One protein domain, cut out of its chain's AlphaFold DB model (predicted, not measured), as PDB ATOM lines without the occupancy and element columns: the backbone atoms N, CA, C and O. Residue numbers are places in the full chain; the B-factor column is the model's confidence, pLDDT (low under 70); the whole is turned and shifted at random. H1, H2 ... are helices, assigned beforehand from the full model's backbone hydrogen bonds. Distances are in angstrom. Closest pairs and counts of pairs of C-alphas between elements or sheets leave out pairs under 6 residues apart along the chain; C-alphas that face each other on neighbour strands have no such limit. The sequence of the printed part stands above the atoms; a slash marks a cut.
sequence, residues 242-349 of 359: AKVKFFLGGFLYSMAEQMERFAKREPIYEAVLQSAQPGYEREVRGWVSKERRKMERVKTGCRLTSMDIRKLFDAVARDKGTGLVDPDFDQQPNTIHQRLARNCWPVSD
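AT A GLANCE: This is residues 242 to 349 of the 359 residues of an uncharacterized protein of Pirellula staleyi (strain ATCC 27377 / DSM 6068 / ICPB 4128) (UniProt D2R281). A long, thin rod of helices: the longest helix, H1, begins at one end, H2 carries on past its far end, and H3 folds back beside H2 as a helical hairpin that makes the other end of the rod. The chain then comes back towards the first part of H1, where H5 packs across it steeply and H4 meets it with residues 306 to 309 alone, at a steep tilt, with a long loop between H4 and H5. The printed part has 108 residues with five named helices, H1 to H5 in chain order, and no named strand; the class is all helix. It is only just loose, close to extended, with a radius of gyration of the C-alphas of 19.2 A and spans of 64 by 26 by 20 A.

IN THESE COORDINATES: H1 takes residues 242 to 264, from C-alpha 242 at (30.215, -18.698, -19.823) to C-alpha 264 at (7.317, -39.655, -30.189), 32.7 A. H2 is residues 266 to 274, 12.5 A. H3 is residues 281 to 296, 22.0 A. H4 is residues 306 to 319, 20.1 A. H5 is residues 336 to 344, 11.8 A, ending at C-alpha 344 at (18.390, -21.430, -31.835).

HOW THE PARTS SIT: H1 is the hub, touching H3, H4 and H5. H1 and H5 touch through residues 246 to 254 of H1, closest at the C-alphas of Gly 250 and His 337, 4.5 A apart; they run the same way at a steep tilt of 69 degrees, only just short of about perpendicular. H1 and H4 touch through residues 249 to 253 of H1 and 306 to 309 of H4, closest at the C-alphas of Gly 249 and Ile 309, 5.9 A, opposite ways at a steep tilt of 58 degrees. H4 and H5 only just touch, with 3 pairs of C-alphas within 8 A, closest at Ser 306 and His 337, 6.1 A, and are about perpendicular at 75 degrees. H1 and H2 meet only through their link. The hairpin of H2 and H3 touches at a shallow tilt of 10 degrees, opposite ways, with the closest C-alphas those of Tyr 269 and Val 288, 6.0 A. H1 and H3 only just touch, with 3 pairs of C-alphas within 8 A, closest at Lys 264 and Met 295, 6.1 A. H3 and H4 are apart, and so are H2 and H4, H2 and H5, and H3 and H5. Every O i to N i+4 pair is within hydrogen-bond range in H1, H2, H3 and H4; in H5 it is 4 of 5.

THE WHOLE: The two C-alphas farthest apart are those of Gly 279 and Gly 321, 64.8 A. The printed part has no cut. The link from H4 to H5, residues 320 to 335, is long; that from H1 to H2 is tight, and those from H2 to H3 and H3 to H4 are short. The mean pLDDT of the printed part is 76.9, with 33 residues under 70, among them residues 265 to 272, 330 to 336 and 340 to 349.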
ATOM      1  N   ALA A 242      31.583 -18.575 -20.308       90.50
ATOM      2  CA  ALA A 242      30.215 -18.698 -19.823       90.50
ATOM      3  C   ALA A 242      29.169 -18.548 -20.939       90.50
ATOM      4  O   ALA A 242      28.268 -19.376 -21.045       90.50
ATOM      5  N   LYS A 243      29.304 -17.555 -21.836       87.88
ATOM      6  CA  LYS A 243      28.395 -17.398 -22.991       87.88
ATOM      7  C   LYS A 243      28.473 -18.597 -23.949       87.88
ATOM      8  O   LYS A 243      27.435 -19.014 -24.464       87.88
ATOM      9  N   VAL A 244      29.664 -19.169 -24.162       88.06
ATOM     10  CA  VAL A 244      29.867 -20.376 -24.988       88.06
ATOM     11  C   VAL A 244      29.187 -21.593 -24.362       88.06
ATOM     12  O   VAL A 244      28.350 -22.215 -25.011       88.06
ATOM     13  N   LYS A 245      29.471 -21.904 -23.091       90.25
ATOM     14  CA  LYS A 245      28.825 -23.007 -22.357       90.25
ATOM     15  C   LYS A 245      27.311 -22.854 -22.332       90.25
ATOM     16  O   LYS A 245      26.572 -23.804 -22.581       90.25
ATOM     17  N   PHE A 246      26.846 -21.632 -22.094       87.69
ATOM     18  CA  PHE A 246      25.433 -21.309 -22.067       87.69
ATOM     19  C   PHE A 246      24.749 -21.589 -23.414       87.69
ATOM     20  O   PHE A 246      23.671 -22.194 -23.467       87.69
ATOM     21  N   PHE A 247      25.407 -21.201 -24.508       84.38
ATOM     22  CA  PHE A 247      24.959 -21.494 -25.861       84.38
ATOM     23  C   PHE A 247      24.936 -22.999 -26.154       84.38
ATOM     24  O   PHE A 247      23.907 -23.505 -26.597       84.38
ATOM     25  N   LEU A 248      26.019 -23.720 -25.848       86.69
ATOM     26  CA  LEU A 248      26.086 -25.176 -26.018       86.69
ATOM     27  C   LEU A 248      24.979 -25.879 -25.222       86.69
ATOM     28  O   LEU A 248      24.320 -26.773 -25.740       86.69
ATOM     29  N   GLY A 249      24.680 -25.412 -24.009       89.12
ATOM     30  CA  GLY A 249      23.532 -25.877 -23.234       89.12
ATOM     31  C   GLY A 249      22.190 -25.643 -23.939       89.12
ATOM     32  O   GLY A 249      21.352 -26.541 -23.996       89.12
ATOM     33  N   GLY A 250      21.986 -24.460 -24.529       83.50
ATOM     34  CA  GLY A 250      20.799 -24.165 -25.341       83.50
ATOM     35  C   GLY A 250      20.673 -25.068 -26.575       83.50
ATOM     36  O   GLY A 250      19.580 -25.554 -26.871       83.50
ATOM     37  N   PHE A 251      21.789 -25.345 -27.251       81.56
ATOM     38  CA  PHE A 251      21.847 -26.292 -28.364       81.56
ATOM     39  C   PHE A 251      21.475 -27.711 -27.913       81.56
ATOM     40  O   PHE A 251      20.588 -28.327 -28.503       81.56
ATOM     41  N   LEU A 252      22.084 -28.208 -26.828       85.12
ATOM     42  CA  LEU A 252      21.791 -29.536 -26.280       85.12
ATOM     43  C   LEU A 252      20.321 -29.671 -25.881       85.12
ATOM     44  O   LEU A 252      19.713 -30.700 -26.167       85.12
ATOM     45  N   TYR A 253      19.731 -28.631 -25.282       86.00
ATOM     46  CA  TYR A 253      18.297 -28.591 -24.987       86.00
ATOM     47  C   TYR A 253      17.456 -28.748 -26.260       86.00
ATOM     48  O   TYR A 253      16.525 -29.551 -26.294       86.00
ATOM     49  N   SER A 254      17.765 -27.973 -27.304       77.69
ATOM     50  CA  SER A 254      17.006 -28.003 -28.557       77.69
ATOM     51  C   SER A 254      17.113 -29.367 -29.237       77.69
ATOM     52  O   SER A 254      16.103 -29.966 -29.603       77.69
ATOM     53  N   MET A 255      18.324 -29.922 -29.318       77.50
ATOM     54  CA  MET A 255      18.559 -31.249 -29.881       77.50
ATOM     55  C   MET A 255      17.820 -32.341 -29.094       77.50
ATOM     56  O   MET A 255      17.169 -33.193 -29.693       77.50
ATOM     57  N   ALA A 256      17.859 -32.285 -27.761       84.19
ATOM     58  CA  ALA A 256      17.094 -33.153 -26.868       84.19
ATOM     59  C   ALA A 256      15.582 -33.109 -27.162       84.19
ATOM     60  O   ALA A 256      14.940 -34.154 -27.301       84.19
ATOM     61  N   GLU A 257      15.020 -31.909 -27.322       80.69
ATOM     62  CA  GLU A 257      13.610 -31.717 -27.668       80.69
ATOM     63  C   GLU A 257      13.274 -32.301 -29.048       80.69
ATOM     64  O   GLU A 257      12.276 -33.009 -29.189       80.69
ATOM     65  N   GLN A 258      14.122 -32.077 -30.057       72.50
ATOM     66  CA  GLN A 258      13.929 -32.660 -31.388       72.50
ATOM     67  C   GLN A 258      13.996 -34.187 -31.336       72.50
ATOM     68  O   GLN A 258      13.102 -34.859 -31.845       72.50
ATOM     69  N   MET A 259      14.990 -34.756 -30.652       74.69
ATOM     70  CA  MET A 259      15.097 -36.202 -30.442       74.69
ATOM     71  C   MET A 259      13.868 -36.769 -29.727       74.69
ATOM     72  O   MET A 259      13.423 -37.870 -30.049       74.69
ATOM     73  N   GLU A 260      13.297 -36.040 -28.767       80.50
ATOM     74  CA  GLU A 260      12.063 -36.431 -28.091       80.50
ATOM     75  C   GLU A 260      10.856 -36.399 -29.041       80.50
ATOM     76  O   GLU A 260      10.084 -37.358 -29.061       80.50
ATOM     77  N   ARG A 261      10.713 -35.348 -29.859       72.69
ATOM     78  CA  ARG A 261       9.662 -35.245 -30.890       72.69
ATOM     79  C   ARG A 261       9.774 -36.372 -31.914       72.69
ATOM     80  O   ARG A 261       8.786 -37.052 -32.187       72.69
ATOM     81  N   PHE A 262      10.984 -36.636 -32.409       68.00
ATOM     82  CA  PHE A 262      11.260 -37.750 -33.314       68.00
ATOM     83  C   PHE A 262      10.970 -39.093 -32.668       68.00
ATOM     84  O   PHE A 262      10.353 -39.937 -33.304       68.00
ATOM     85  N   ALA A 263      11.360 -39.302 -31.411       68.81
ATOM     86  CA  ALA A 263      11.056 -40.538 -30.700       68.81
ATOM     87  C   ALA A 263       9.544 -40.724 -30.501       68.81
ATOM     88  O   ALA A 263       9.064 -41.850 -30.548       68.81
ATOM     89  N   LYS A 264       8.783 -39.636 -30.331       70.88
ATOM     90  CA  LYS A 264       7.317 -39.655 -30.189       70.88
ATOM     91  C   LYS A 264       6.557 -39.703 -31.529       70.88
ATOM     92  O   LYS A 264       5.350 -39.925 -31.509       70.88
ATOM     93  N   ARG A 265       7.259 -39.565 -32.666       64.94
ATOM     94  CA  ARG A 265       6.809 -39.763 -34.065       64.94
ATOM     95  C   ARG A 265       5.408 -39.223 -34.410       64.94
ATOM     96  O   ARG A 265       4.651 -39.913 -35.085       64.94
ATOM     97  N   GLU A 266       5.077 -37.976 -34.068       59.19
ATOM     98  CA  GLU A 266       3.884 -37.309 -34.641       59.19
ATOM     99  C   GLU A 266       3.820 -37.354 -36.192       59.19
ATOM    100  O   GLU A 266       2.761 -37.705 -36.713       59.19
ATOM    101  N   PRO A 267       4.920 -37.154 -36.951       56.78
ATOM    102  CA  PRO A 267       4.846 -37.072 -38.418       56.78
ATOM    103  C   PRO A 267       4.511 -38.391 -39.127       56.78
ATOM    104  O   PRO A 267       3.859 -38.388 -40.164       56.78
ATOM    105  N   ILE A 268       4.934 -39.541 -38.585       61.03
ATOM    106  CA  ILE A 268       4.653 -40.849 -39.207       61.03
ATOM    107  C   ILE A 268       3.188 -41.225 -39.024       61.03
ATOM    108  O   ILE A 268       2.582 -41.803 -39.920       61.03
ATOM    109  N   TYR A 269       2.597 -40.867 -37.888       64.62
ATOM    110  CA  TYR A 269       1.176 -41.075 -37.668       64.62
ATOM    111  C   TYR A 269       0.323 -40.179 -38.566       64.62
ATOM    112  O   TYR A 269      -0.678 -40.651 -39.100       64.62
ATOM    113  N   GLU A 270       0.736 -38.929 -38.779       66.75
ATOM    114  CA  GLU A 270       0.071 -38.033 -39.730       66.75
ATOM    115  C   GLU A 270       0.193 -38.531 -41.171       66.75
ATOM    116  O   GLU A 270      -0.819 -38.610 -41.861       66.75
ATOM    117  N   ALA A 271       1.382 -38.962 -41.600       66.06
ATOM    118  CA  ALA A 271       1.580 -39.541 -42.926       66.06
ATOM    119  C   ALA A 271       0.731 -40.809 -43.132       66.06
ATOM    120  O   ALA A 271       0.064 -40.939 -44.154       66.06
ATOM    121  N   VAL A 272       0.679 -41.707 -42.138       68.31
ATOM    122  CA  VAL A 272      -0.153 -42.925 -42.181       68.31
ATOM    123  C   VAL A 272      -1.647 -42.589 -42.245       68.31
ATOM    124  O   VAL A 272      -2.394 -43.257 -42.959       68.31
ATOM    125  N   LEU A 273      -2.090 -41.548 -41.531       73.69
ATOM    126  CA  LEU A 273      -3.471 -41.062 -41.592       73.69
ATOM    127  C   LEU A 273      -3.807 -40.442 -42.950       73.69
ATOM    128  O   LEU A 273      -4.906 -40.660 -43.449       73.69
ATOM    129  N   GLN A 274      -2.880 -39.691 -43.544       75.00
ATOM    130  CA  GLN A 274      -3.051 -39.059 -44.856       75.00
ATOM    131  C   GLN A 274      -3.007 -40.073 -46.005       75.00
ATOM    132  O   GLN A 274      -3.660 -39.867 -47.022       75.00
ATOM    133  N   SER A 275      -2.286 -41.187 -45.840       71.12
ATOM    134  CA  SER A 275      -2.243 -42.285 -46.812       71.12
ATOM    135  C   SER A 275      -3.369 -43.314 -46.649       71.12
ATOM    136  O   SER A 275      -3.390 -44.312 -47.371       71.12
ATOM    137  N   ALA A 276      -4.268 -43.142 -45.673       77.62
ATOM    138  CA  ALA A 276      -5.350 -44.090 -45.432       77.62
ATOM    139  C   ALA A 276      -6.342 -44.085 -46.607       77.62
ATOM    140  O   ALA A 276      -6.811 -43.029 -47.030       77.62
ATOM    141  N   GLN A 277      -6.673 -45.268 -47.129       78.69
ATOM    142  CA  GLN A 277      -7.677 -45.384 -48.185       78.69
ATOM    143  C   GLN A 277      -9.075 -44.997 -47.666       78.69
ATOM    144  O   GLN A 277      -9.385 -45.292 -46.503       78.69
ATOM    145  N   PRO A 278      -9.934 -44.416 -48.528       88.44
ATOM    146  CA  PRO A 278     -11.324 -44.140 -48.188       88.44
ATOM    147  C   PRO A 278     -12.031 -45.377 -47.624       88.44
ATOM    148  O   PRO A 278     -12.033 -46.433 -48.256       88.44
ATOM    149  N   GLY A 279     -12.612 -45.257 -46.430       87.38
ATOM    150  CA  GLY A 279     -13.287 -46.341 -45.709       87.38
ATOM    151  C   GLY A 279     -12.480 -46.959 -44.558       87.38
ATOM    152  O   GLY A 279     -13.077 -47.590 -43.686       87.38
ATOM    153  N   TYR A 280     -11.161 -46.744 -44.494       80.50
ATOM    154  CA  TYR A 280     -10.295 -47.275 -43.428       80.50
ATOM    155  C   TYR A 280      -9.864 -46.222 -42.397       80.50
ATOM    156  O   TYR A 280      -9.175 -46.535 -41.423       80.50
ATOM    157  N   GLU A 281     -10.279 -44.963 -42.544       87.50
ATOM    158  CA  GLU A 281      -9.777 -43.842 -41.742       87.50
ATOM    159  C   GLU A 281     -10.070 -44.020 -40.248       87.50
ATOM    160  O   GLU A 281      -9.261 -43.637 -39.399       87.50
ATOM    161  N   ARG A 282     -11.217 -44.624 -39.907       88.19
ATOM    162  CA  ARG A 282     -11.599 -44.882 -38.510       88.19
ATOM    163  C   ARG A 282     -10.684 -45.924 -37.862       88.19
ATOM    164  O   ARG A 282     -10.266 -45.728 -36.720       88.19
ATOM    165  N   GLU A 283     -10.357 -46.998 -38.576       79.56
ATOM    166  CA  GLU A 283      -9.487 -48.068 -38.077       79.56
ATOM    167  C   GLU A 283      -8.043 -47.588 -37.946       79.56
ATOM    168  O   GLU A 283      -7.431 -47.756 -36.886       79.56
ATOM    169  N   VAL A 284      -7.538 -46.891 -38.969       71.25
ATOM    170  CA  VAL A 284      -6.203 -46.284 -38.946       71.25
ATOM    171  C   VAL A 284      -6.093 -45.283 -37.792       71.25
ATOM    172  O   VAL A 284      -5.137 -45.342 -37.019       71.25
ATOM    173  N   ARG A 285      -7.102 -44.426 -37.570       83.75
ATOM    174  CA  ARG A 285      -7.125 -43.483 -36.435       83.75
ATOM    175  C   ARG A 285      -7.146 -44.185 -35.078       83.75
ATOM    176  O   ARG A 285      -6.480 -43.727 -34.143       83.75
ATOM    177  N   GLY A 286      -7.872 -45.298 -34.957       82.94
ATOM    178  CA  GLY A 286      -7.883 -46.131 -33.754       82.94
ATOM    179  C   GLY A 286      -6.516 -46.757 -33.465       82.94
ATOM    180  O   GLY A 286      -6.027 -46.682 -32.333       82.94
ATOM    181  N   TRP A 287      -5.867 -47.310 -34.493       80.19
ATOM    182  CA  TRP A 287      -4.521 -47.876 -34.396       80.19
ATOM    183  C   TRP A 287      -3.480 -46.816 -34.017       80.19
ATOM    184  O   TRP A 287      -2.774 -46.988 -33.020       80.19
ATOM    185  N   VAL A 288      -3.460 -45.679 -34.723       74.81
ATOM    186  CA  VAL A 288      -2.575 -44.539 -34.431       74.81
ATOM    187  C   VAL A 288      -2.739 -44.073 -32.986       74.81
ATOM    188  O   VAL A 288      -1.753 -43.911 -32.270       74.81
ATOM    189  N   SER A 289      -3.978 -43.913 -32.514       81.12
ATOM    190  CA  SER A 289      -4.251 -43.477 -31.137       81.12
ATOM    191  C   SER A 289      -3.723 -44.470 -30.097       81.12
ATOM    192  O   SER A 289      -3.216 -44.070 -29.046       81.12
ATOM    193  N   LYS A 290      -3.826 -45.775 -30.374       79.19
ATOM    194  CA  LYS A 290      -3.328 -46.834 -29.489       79.19
ATOM    195  C   LYS A 290      -1.799 -46.857 -29.440       79.19
ATOM    196  O   LYS A 290      -1.239 -46.961 -28.349       79.19
ATOM    197  N   GLU A 291      -1.134 -46.734 -30.586       71.75
ATOM    198  CA  GLU A 291       0.331 -46.693 -30.655       71.75
ATOM    199  C   GLU A 291       0.893 -45.403 -30.048       71.75
ATOM    200  O   GLU A 291       1.838 -45.469 -29.263       71.75
ATOM    201  N   ARG A 292       0.241 -44.252 -30.265       72.12
ATOM    202  CA  ARG A 292       0.589 -42.984 -29.606       72.12
ATOM    203  C   ARG A 292       0.584 -43.120 -28.080       72.12
ATOM    204  O   ARG A 292       1.575 -42.794 -27.435       72.12
ATOM    205  N   ARG A 293      -0.474 -43.702 -27.497       76.06
ATOM    206  CA  ARG A 293      -0.562 -43.949 -26.041       76.06
ATOM    207  C   ARG A 293       0.512 -44.906 -25.521       76.06
ATOM    208  O   ARG A 293       0.933 -44.780 -24.373       76.06
ATOM    209  N   LYS A 294       0.945 -45.885 -26.325       69.56
ATOM    210  CA  LYS A 294       2.073 -46.755 -25.961       69.56
ATOM    211  C   LYS A 294       3.382 -45.968 -25.955       69.56
ATOM    212  O   LYS A 294       4.135 -46.084 -24.994       69.56
ATOM    213  N   MET A 295       3.619 -45.145 -26.975       64.88
ATOM    214  CA  MET A 295       4.830 -44.328 -27.107       64.88
ATOM    215  C   MET A 295       4.921 -43.229 -26.043       64.88
ATOM    216  O   MET A 295       6.001 -42.994 -25.509       64.88
ATOM    217  N   GLU A 296       3.802 -42.618 -25.646       69.12
ATOM    218  CA  GLU A 296       3.744 -41.640 -24.546       69.12
ATOM    219  C   GLU A 296       4.206 -42.218 -23.200       69.12
ATOM    220  O   GLU A 296       4.701 -41.483 -22.345       69.12
ATOM    221  N   ARG A 297       4.083 -43.538 -23.009       67.62
ATOM    222  CA  ARG A 297       4.547 -44.238 -21.802       67.62
ATOM    223  C   ARG A 297       6.024 -44.622 -21.858       67.62
ATOM    224  O   ARG A 297       6.595 -44.966 -20.823       67.62
ATOM    225  N   VAL A 298       6.655 -44.577 -23.031       64.94
ATOM    226  CA  VAL A 298       8.084 -44.866 -23.171       64.94
ATOM    227  C   VAL A 298       8.866 -43.641 -22.707       64.94
ATOM    228  O   VAL A 298       8.860 -42.596 -23.356       64.94
ATOM    229  N   LYS A 299       9.579 -43.763 -21.580       70.75
ATOM    230  CA  LYS A 299      10.610 -42.785 -21.213       70.75
ATOM    231  C   LYS A 299      11.701 -42.841 -22.281       70.75
ATOM    232  O   LYS A 299      12.491 -43.775 -22.312       70.75
ATOM    233  N   THR A 300      11.723 -41.851 -23.166       71.19
ATOM    234  CA  THR A 300      12.694 -41.775 -24.269       71.19
ATOM    235  C   THR A 300      14.109 -41.478 -23.772       71.19
ATOM    236  O   THR A 300      15.073 -41.726 -24.488       71.19
ATOM    237  N   GLY A 301      14.243 -40.927 -22.557       78.31
ATOM    238  CA  GLY A 301      15.521 -40.453 -22.024       78.31
ATOM    239  C   GLY A 301      16.100 -39.276 -22.820       78.31
ATOM    240  O   GLY A 301      17.262 -38.934 -22.635       78.31
ATOM    241  N   CYS A 302      15.316 -38.681 -23.728       80.62
ATOM    242  CA  CYS A 302      15.764 -37.605 -24.610       80.62
ATOM    243  C   CYS A 302      15.500 -36.213 -24.037       80.62
ATOM    244  O   CYS A 302      16.027 -35.255 -24.575       80.62
ATOM    245  N   ARG A 303      14.686 -36.067 -22.987       87.00
ATOM    246  CA  ARG A 303      14.329 -34.751 -22.447       87.00
ATOM    247  C   ARG A 303      15.431 -34.231 -21.530       87.00
ATOM    248  O   ARG A 303      15.794 -34.909 -20.573       87.00
ATOM    249  N   LEU A 304      15.895 -33.009 -21.782       89.81
ATOM    250  CA  LEU A 304      16.772 -32.274 -20.873       89.81
ATOM    251  C   LEU A 304      16.027 -31.093 -20.261       89.81
ATOM    252  O   LEU A 304      15.296 -30.375 -20.939       89.81
ATOM    253  N   THR A 305      16.227 -30.875 -18.968       90.56
ATOM    254  CA  THR A 305      15.893 -29.619 -18.296       90.56
ATOM    255  C   THR A 305      17.132 -28.729 -18.197       90.56
ATOM    256  O   THR A 305      18.263 -29.193 -18.339       90.56
ATOM    257  N   SER A 306      16.945 -27.445 -17.884       88.38
ATOM    258  CA  SER A 306      18.065 -26.544 -17.566       88.38
ATOM    259  C   SER A 306      18.918 -27.068 -16.407       88.38
ATOM    260  O   SER A 306      20.135 -26.930 -16.424       88.38
ATOM    261  N   MET A 307      18.288 -27.724 -15.428       90.69
ATOM    262  CA  MET A 307      18.987 -28.361 -14.313       90.69
ATOM    263  C   MET A 307      19.822 -29.561 -14.775       90.69
ATOM    264  O   MET A 307      20.916 -29.777 -14.266       90.69
ATOM    265  N   ASP A 308      19.341 -30.335 -15.752       93.06
ATOM    266  CA  ASP A 308      20.121 -31.440 -16.318       93.06
ATOM    267  C   ASP A 308      21.357 -30.929 -17.054       93.06
ATOM    268  O   ASP A 308      22.429 -31.504 -16.901       93.06
ATOM    269  N   ILE A 309      21.228 -29.838 -17.811       92.75
ATOM    270  CA  ILE A 309      22.361 -29.193 -18.487       92.75
ATOM    271  C   ILE A 309      23.350 -28.647 -17.462       92.75
ATOM    272  O   ILE A 309      24.544 -28.884 -17.593       92.75
ATOM    273  N   ARG A 310      22.874 -27.986 -16.401       91.94
ATOM    274  CA  ARG A 310      23.758 -27.522 -15.328       91.94
ATOM    275  C   ARG A 310      24.551 -28.677 -14.716       91.94
ATOM    276  O   ARG A 310      25.775 -28.625 -14.675       91.94
ATOM    277  N   LYS A 311      23.862 -29.760 -14.346       93.94
ATOM    278  CA  LYS A 311      24.486 -30.968 -13.787       93.94
ATOM    279  C   LYS A 311      25.503 -31.617 -14.725       93.94
ATOM    280  O   LYS A 311      26.434 -32.242 -14.235       93.94
ATOM    281  N   LEU A 312      25.325 -31.500 -16.044       94.81
ATOM    282  CA  LEU A 312      26.305 -31.972 -17.024       94.81
ATOM    283  C   LEU A 312      27.615 -31.184 -16.912       94.81
ATOM    284  O   LEU A 312      28.681 -31.784 -16.837       94.81
ATOM    285  N   PHE A 313      27.537 -29.854 -16.882       93.81
ATOM    286  CA  PHE A 313      28.721 -29.003 -16.755       93.81
ATOM    287  C   PHE A 313      29.369 -29.117 -15.367       93.81
ATOM    288  O   PHE A 313      30.588 -29.225 -15.283       93.81
ATOM    289  N   ASP A 314      28.576 -29.226 -14.297       93.69
ATOM    290  CA  ASP A 314      29.093 -29.508 -12.950       93.69
ATOM    291  C   ASP A 314      29.812 -30.868 -12.890       93.69
ATOM    292  O   ASP A 314      30.829 -31.012 -12.212       93.69
ATOM    293  N   ALA A 315      29.306 -31.878 -13.610       93.44
ATOM    294  CA  ALA A 315      29.962 -33.178 -13.718       93.44
ATOM    295  C   ALA A 315      31.316 -33.072 -14.434       93.44
ATOM    296  O   ALA A 315      32.300 -33.608 -13.934       93.44
ATOM    297  N   VAL A 316      31.387 -32.323 -15.542       91.62
ATOM    298  CA  VAL A 316      32.656 -32.042 -16.235       91.62
ATOM    299  C   VAL A 316      33.631 -31.297 -15.321       91.62
ATOM    300  O   VAL A 316      34.788 -31.690 -15.238       91.62
ATOM    301  N   ALA A 317      33.181 -30.265 -14.599       89.69
ATOM    302  CA  ALA A 317      34.026 -29.519 -13.663       89.69
ATOM    303  C   ALA A 317      34.586 -30.417 -12.547       89.69
ATOM    304  O   ALA A 317      35.774 -30.350 -12.225       89.69
ATOM    305  N   ARG A 318      33.752 -31.317 -12.006       92.19
ATOM    306  CA  ARG A 318      34.172 -32.295 -10.997       92.19
ATOM    307  C   ARG A 318      35.209 -33.262 -11.545       92.19
ATOM    308  O   ARG A 318      36.220 -33.488 -10.889       92.19
ATOM    309  N   ASP A 319      34.965 -33.809 -12.732       90.81
ATOM    310  CA  ASP A 319      35.869 -34.777 -13.347       90.81
ATOM    311  C   ASP A 319      37.198 -34.132 -13.790       90.81
ATOM    312  O   ASP A 319      38.226 -34.803 -13.758       90.81
ATOM    313  N   LYS A 320      37.209 -32.827 -14.118       87.94
ATOM    314  CA  LYS A 320      38.433 -32.032 -14.352       87.94
ATOM    315  C   LYS A 320      39.144 -31.581 -13.069       87.94
ATOM    316  O   LYS A 320      40.230 -31.015 -13.139       87.94
ATOM    317  N   GLY A 321      38.530 -31.753 -11.898       88.25
ATOM    318  CA  GLY A 321      39.068 -31.244 -10.634       88.25
ATOM    319  C   GLY A 321      39.047 -29.714 -10.498       88.25
ATOM    320  O   GLY A 321      39.737 -29.179  -9.635       88.25
ATOM    321  N   THR A 322      38.258 -28.995 -11.308       85.69
ATOM    322  CA  THR A 322      38.164 -27.521 -11.260       85.69
ATOM    323  C   THR A 322      37.130 -27.009 -10.254       85.69
ATOM    324  O   THR A 322      37.087 -25.814  -9.968       85.69
ATOM    325  N   GLY A 323      36.308 -27.897  -9.688       87.12
ATOM    326  CA  GLY A 323      35.340 -27.572  -8.642       87.12
ATOM    327  C   GLY A 323      34.176 -28.560  -8.579       87.12
ATOM    328  O   GLY A 323      34.029 -29.430  -9.431       87.12
ATOM    329  N   LEU A 324      33.323 -28.431  -7.557       81.31
ATOM    330  CA  LEU A 324      32.081 -29.221  -7.454       81.31
ATOM    331  C   LEU A 324      30.953 -28.690  -8.345       81.31
ATOM    332  O   LEU A 324      29.982 -29.405  -8.596       81.31
ATOM    333  N   VAL A 325      31.074 -27.427  -8.739       86.88
ATOM    334  CA  VAL A 325      30.055 -26.603  -9.373       86.88
ATOM    335  C   VAL A 325      30.762 -25.783 -10.446       86.88
ATOM    336  O   VAL A 325      31.810 -25.200 -10.172       86.88
ATOM    337  N   ASP A 326      30.215 -25.752 -11.659       82.50
ATOM    338  CA  ASP A 326      30.766 -24.946 -12.746       82.50
ATOM    339  C   ASP A 326      30.431 -23.462 -12.495       82.50
ATOM    340  O   ASP A 326      29.251 -23.101 -12.551       82.50
ATOM    341  N   PRO A 327      31.415 -22.593 -12.203       81.75
ATOM    342  CA  PRO A 327      31.148 -21.214 -11.792       81.75
ATOM    343  C   PRO A 327      30.487 -20.378 -12.897       81.75
ATOM    344  O   PRO A 327      29.845 -19.367 -12.609       81.75
ATOM    345  N   ASP A 328      30.576 -20.811 -14.159       81.00
ATOM    346  CA  ASP A 328      30.042 -20.077 -15.308       81.00
ATOM    347  C   ASP A 328      28.502 -20.046 -15.359       81.00
ATOM    348  O   ASP A 328      27.916 -19.295 -16.144       81.00
ATOM    349  N   PHE A 329      27.824 -20.843 -14.528       73.69
ATOM    350  CA  PHE A 329      26.366 -20.976 -14.534       73.69
ATOM    351  C   PHE A 329      25.655 -20.386 -13.300       73.69
ATOM    352  O   PHE A 329      24.423 -20.383 -13.262       73.69
ATOM    353  N   ASP A 330      26.372 -19.877 -12.291       67.00
ATOM    354  CA  ASP A 330      25.786 -19.485 -10.991       67.00
ATOM    355  C   ASP A 330      24.870 -18.252 -11.011       67.00
ATOM    356  O   ASP A 330      24.186 -17.971 -10.029       67.00
ATOM    357  N   GLN A 331      24.790 -17.534 -12.131       62.44
ATOM    358  CA  GLN A 331      24.108 -16.235 -12.193       62.44
ATOM    359  C   GLN A 331      22.864 -16.199 -13.092       62.44
ATOM    360  O   GLN A 331      22.298 -15.128 -13.314       62.44
ATOM    361  N   GLN A 332      22.426 -17.328 -13.655       62.00
ATOM    362  CA  GLN A 332      21.456 -17.321 -14.759       62.00
ATOM    363  C   GLN A 332      20.171 -18.103 -14.403       62.00
ATOM    364  O   GLN A 332      20.247 -19.261 -13.996       62.00
ATOM    365  N   PRO A 333      18.963 -17.520 -14.558       64.75
ATOM    366  CA  PRO A 333      17.712 -18.193 -14.216       64.75
ATOM    367  C   PRO A 333      17.442 -19.449 -15.060       64.75
ATOM    368  O   PRO A 333      17.718 -19.501 -16.259       64.75
ATOM    369  N   ASN A 334      16.764 -20.427 -14.450       62.91
ATOM    370  CA  ASN A 334      16.447 -21.756 -15.001       62.91
ATOM    371  C   ASN A 334      15.683 -21.779 -16.344       62.91
ATOM    372  O   ASN A 334      15.434 -22.854 -16.883       62.91
ATOM    373  N   THR A 335      15.280 -20.641 -16.907       69.75
ATOM    374  CA  THR A 335      14.486 -20.576 -18.147       69.75
ATOM    375  C   THR A 335      15.292 -20.173 -19.376       69.75
ATOM    376  O   THR A 335      14.775 -20.254 -20.490       69.75
ATOM    377  N   ILE A 336      16.550 -19.747 -19.229       69.06
ATOM    378  CA  ILE A 336      17.243 -19.122 -20.358       69.06
ATOM    379  C   ILE A 336      17.592 -20.157 -21.443       69.06
ATOM    380  O   ILE A 336      17.421 -19.853 -22.620       69.06
ATOM    381  N   HIS A 337      17.955 -21.403 -21.105       71.25
ATOM    382  CA  HIS A 337      18.184 -22.444 -22.126       71.25
ATOM    383  C   HIS A 337      16.931 -22.742 -22.952       71.25
ATOM    384  O   HIS A 337      17.030 -22.962 -24.154       71.25
ATOM    385  N   GLN A 338      15.746 -22.670 -22.339       69.44
ATOM    386  CA  GLN A 338      14.475 -22.836 -23.050       69.44
ATOM    387  C   GLN A 338      14.225 -21.677 -24.019       69.44
ATOM    388  O   GLN A 338      13.747 -21.888 -25.130       69.44
ATOM    389  N   ARG A 339      14.563 -20.444 -23.614       74.00
ATOM    390  CA  ARG A 339      14.479 -19.271 -24.496       74.00
ATOM    391  C   ARG A 339      15.464 -19.376 -25.655       74.00
ATOM    392  O   ARG A 339      15.094 -19.052 -26.775       74.00
ATOM    393  N   LEU A 340      16.680 -19.860 -25.397       66.69
ATOM    394  CA  LEU A 340      17.649 -20.131 -26.452       66.69
ATOM    395  C   LEU A 340      17.130 -21.183 -27.414       66.69
ATOM    396  O   LEU A 340      17.063 -20.918 -28.601       66.69
ATOM    397  N   ALA A 341      16.700 -22.336 -26.916       65.19
ATOM    398  CA  ALA A 341      16.263 -23.436 -27.763       65.19
ATOM    399  C   ALA A 341      15.115 -23.061 -28.709       65.19
ATOM    400  O   ALA A 341      15.127 -23.489 -29.860       65.19
ATOM    401  N   ARG A 342      14.177 -22.215 -28.253       67.00
ATOM    402  CA  ARG A 342      13.089 -21.680 -29.089       67.00
ATOM    403  C   ARG A 342      13.581 -20.820 -30.253       67.00
ATOM    404  O   ARG A 342      12.911 -20.772 -31.273       67.00
ATOM    405  N   ASN A 343      14.734 -20.172 -30.102       62.25
ATOM    406  CA  ASN A 343      15.289 -19.260 -31.100       62.25
ATOM    407  C   ASN A 343      16.497 -19.851 -31.850       62.25
ATOM    408  O   ASN A 343      16.916 -19.306 -32.860       62.25
ATOM    409  N   CYS A 344      17.102 -20.933 -31.351       54.53
ATOM    410  CA  CYS A 344      18.390 -21.430 -31.835       54.53
ATOM    411  C   CYS A 344      18.284 -22.478 -32.948       54.53
ATOM    412  O   CYS A 344      19.314 -22.784 -33.540       54.53
ATOM    413  N   TRP A 345      17.107 -23.047 -33.239       56.34
ATOM    414  CA  TRP A 345      17.020 -24.170 -34.183       56.34
ATOM    415  C   TRP A 345      15.688 -24.225 -34.964       56.34
ATOM    416  O   TRP A 345      14.824 -25.048 -34.655       56.34
ATOM    417  N   PRO A 346      15.514 -23.406 -36.020       50.91
ATOM    418  CA  PRO A 346      14.376 -23.494 -36.939       50.91
ATOM    419  C   PRO A 346      14.553 -24.613 -37.982       50.91
ATOM    420  O   PRO A 346      13.864 -24.644 -38.999       50.91
ATOM    421  N   VAL A 347      15.470 -25.561 -37.753       47.84
ATOM    422  CA  VAL A 347      15.696 -26.693 -38.662       47.84
ATOM    423  C   VAL A 347      14.431 -27.531 -38.828       47.84
ATOM    424  O   VAL A 347      14.262 -28.118 -39.887       47.84
ATOM    425  N   SER A 348      13.499 -27.541 -37.862       47.38
ATOM    426  CA  SER A 348      12.197 -28.183 -38.089       47.38
ATOM    427  C   SER A 348      11.440 -27.546 -39.248       47.38
ATOM    428  O   SER A 348      10.865 -28.271 -40.048       47.38
ATOM    429  N   ASP A 349      11.475 -26.223 -39.377       49.56
ATOM    430  CA  ASP A 349      10.682 -25.500 -40.369       49.56
ATOM    431  C   ASP A 349      11.378 -25.525 -41.733       49.56
ATOM    432  O   ASP A 349      10.725 -25.718 -42.758       49.56
TER     433      ASP A 349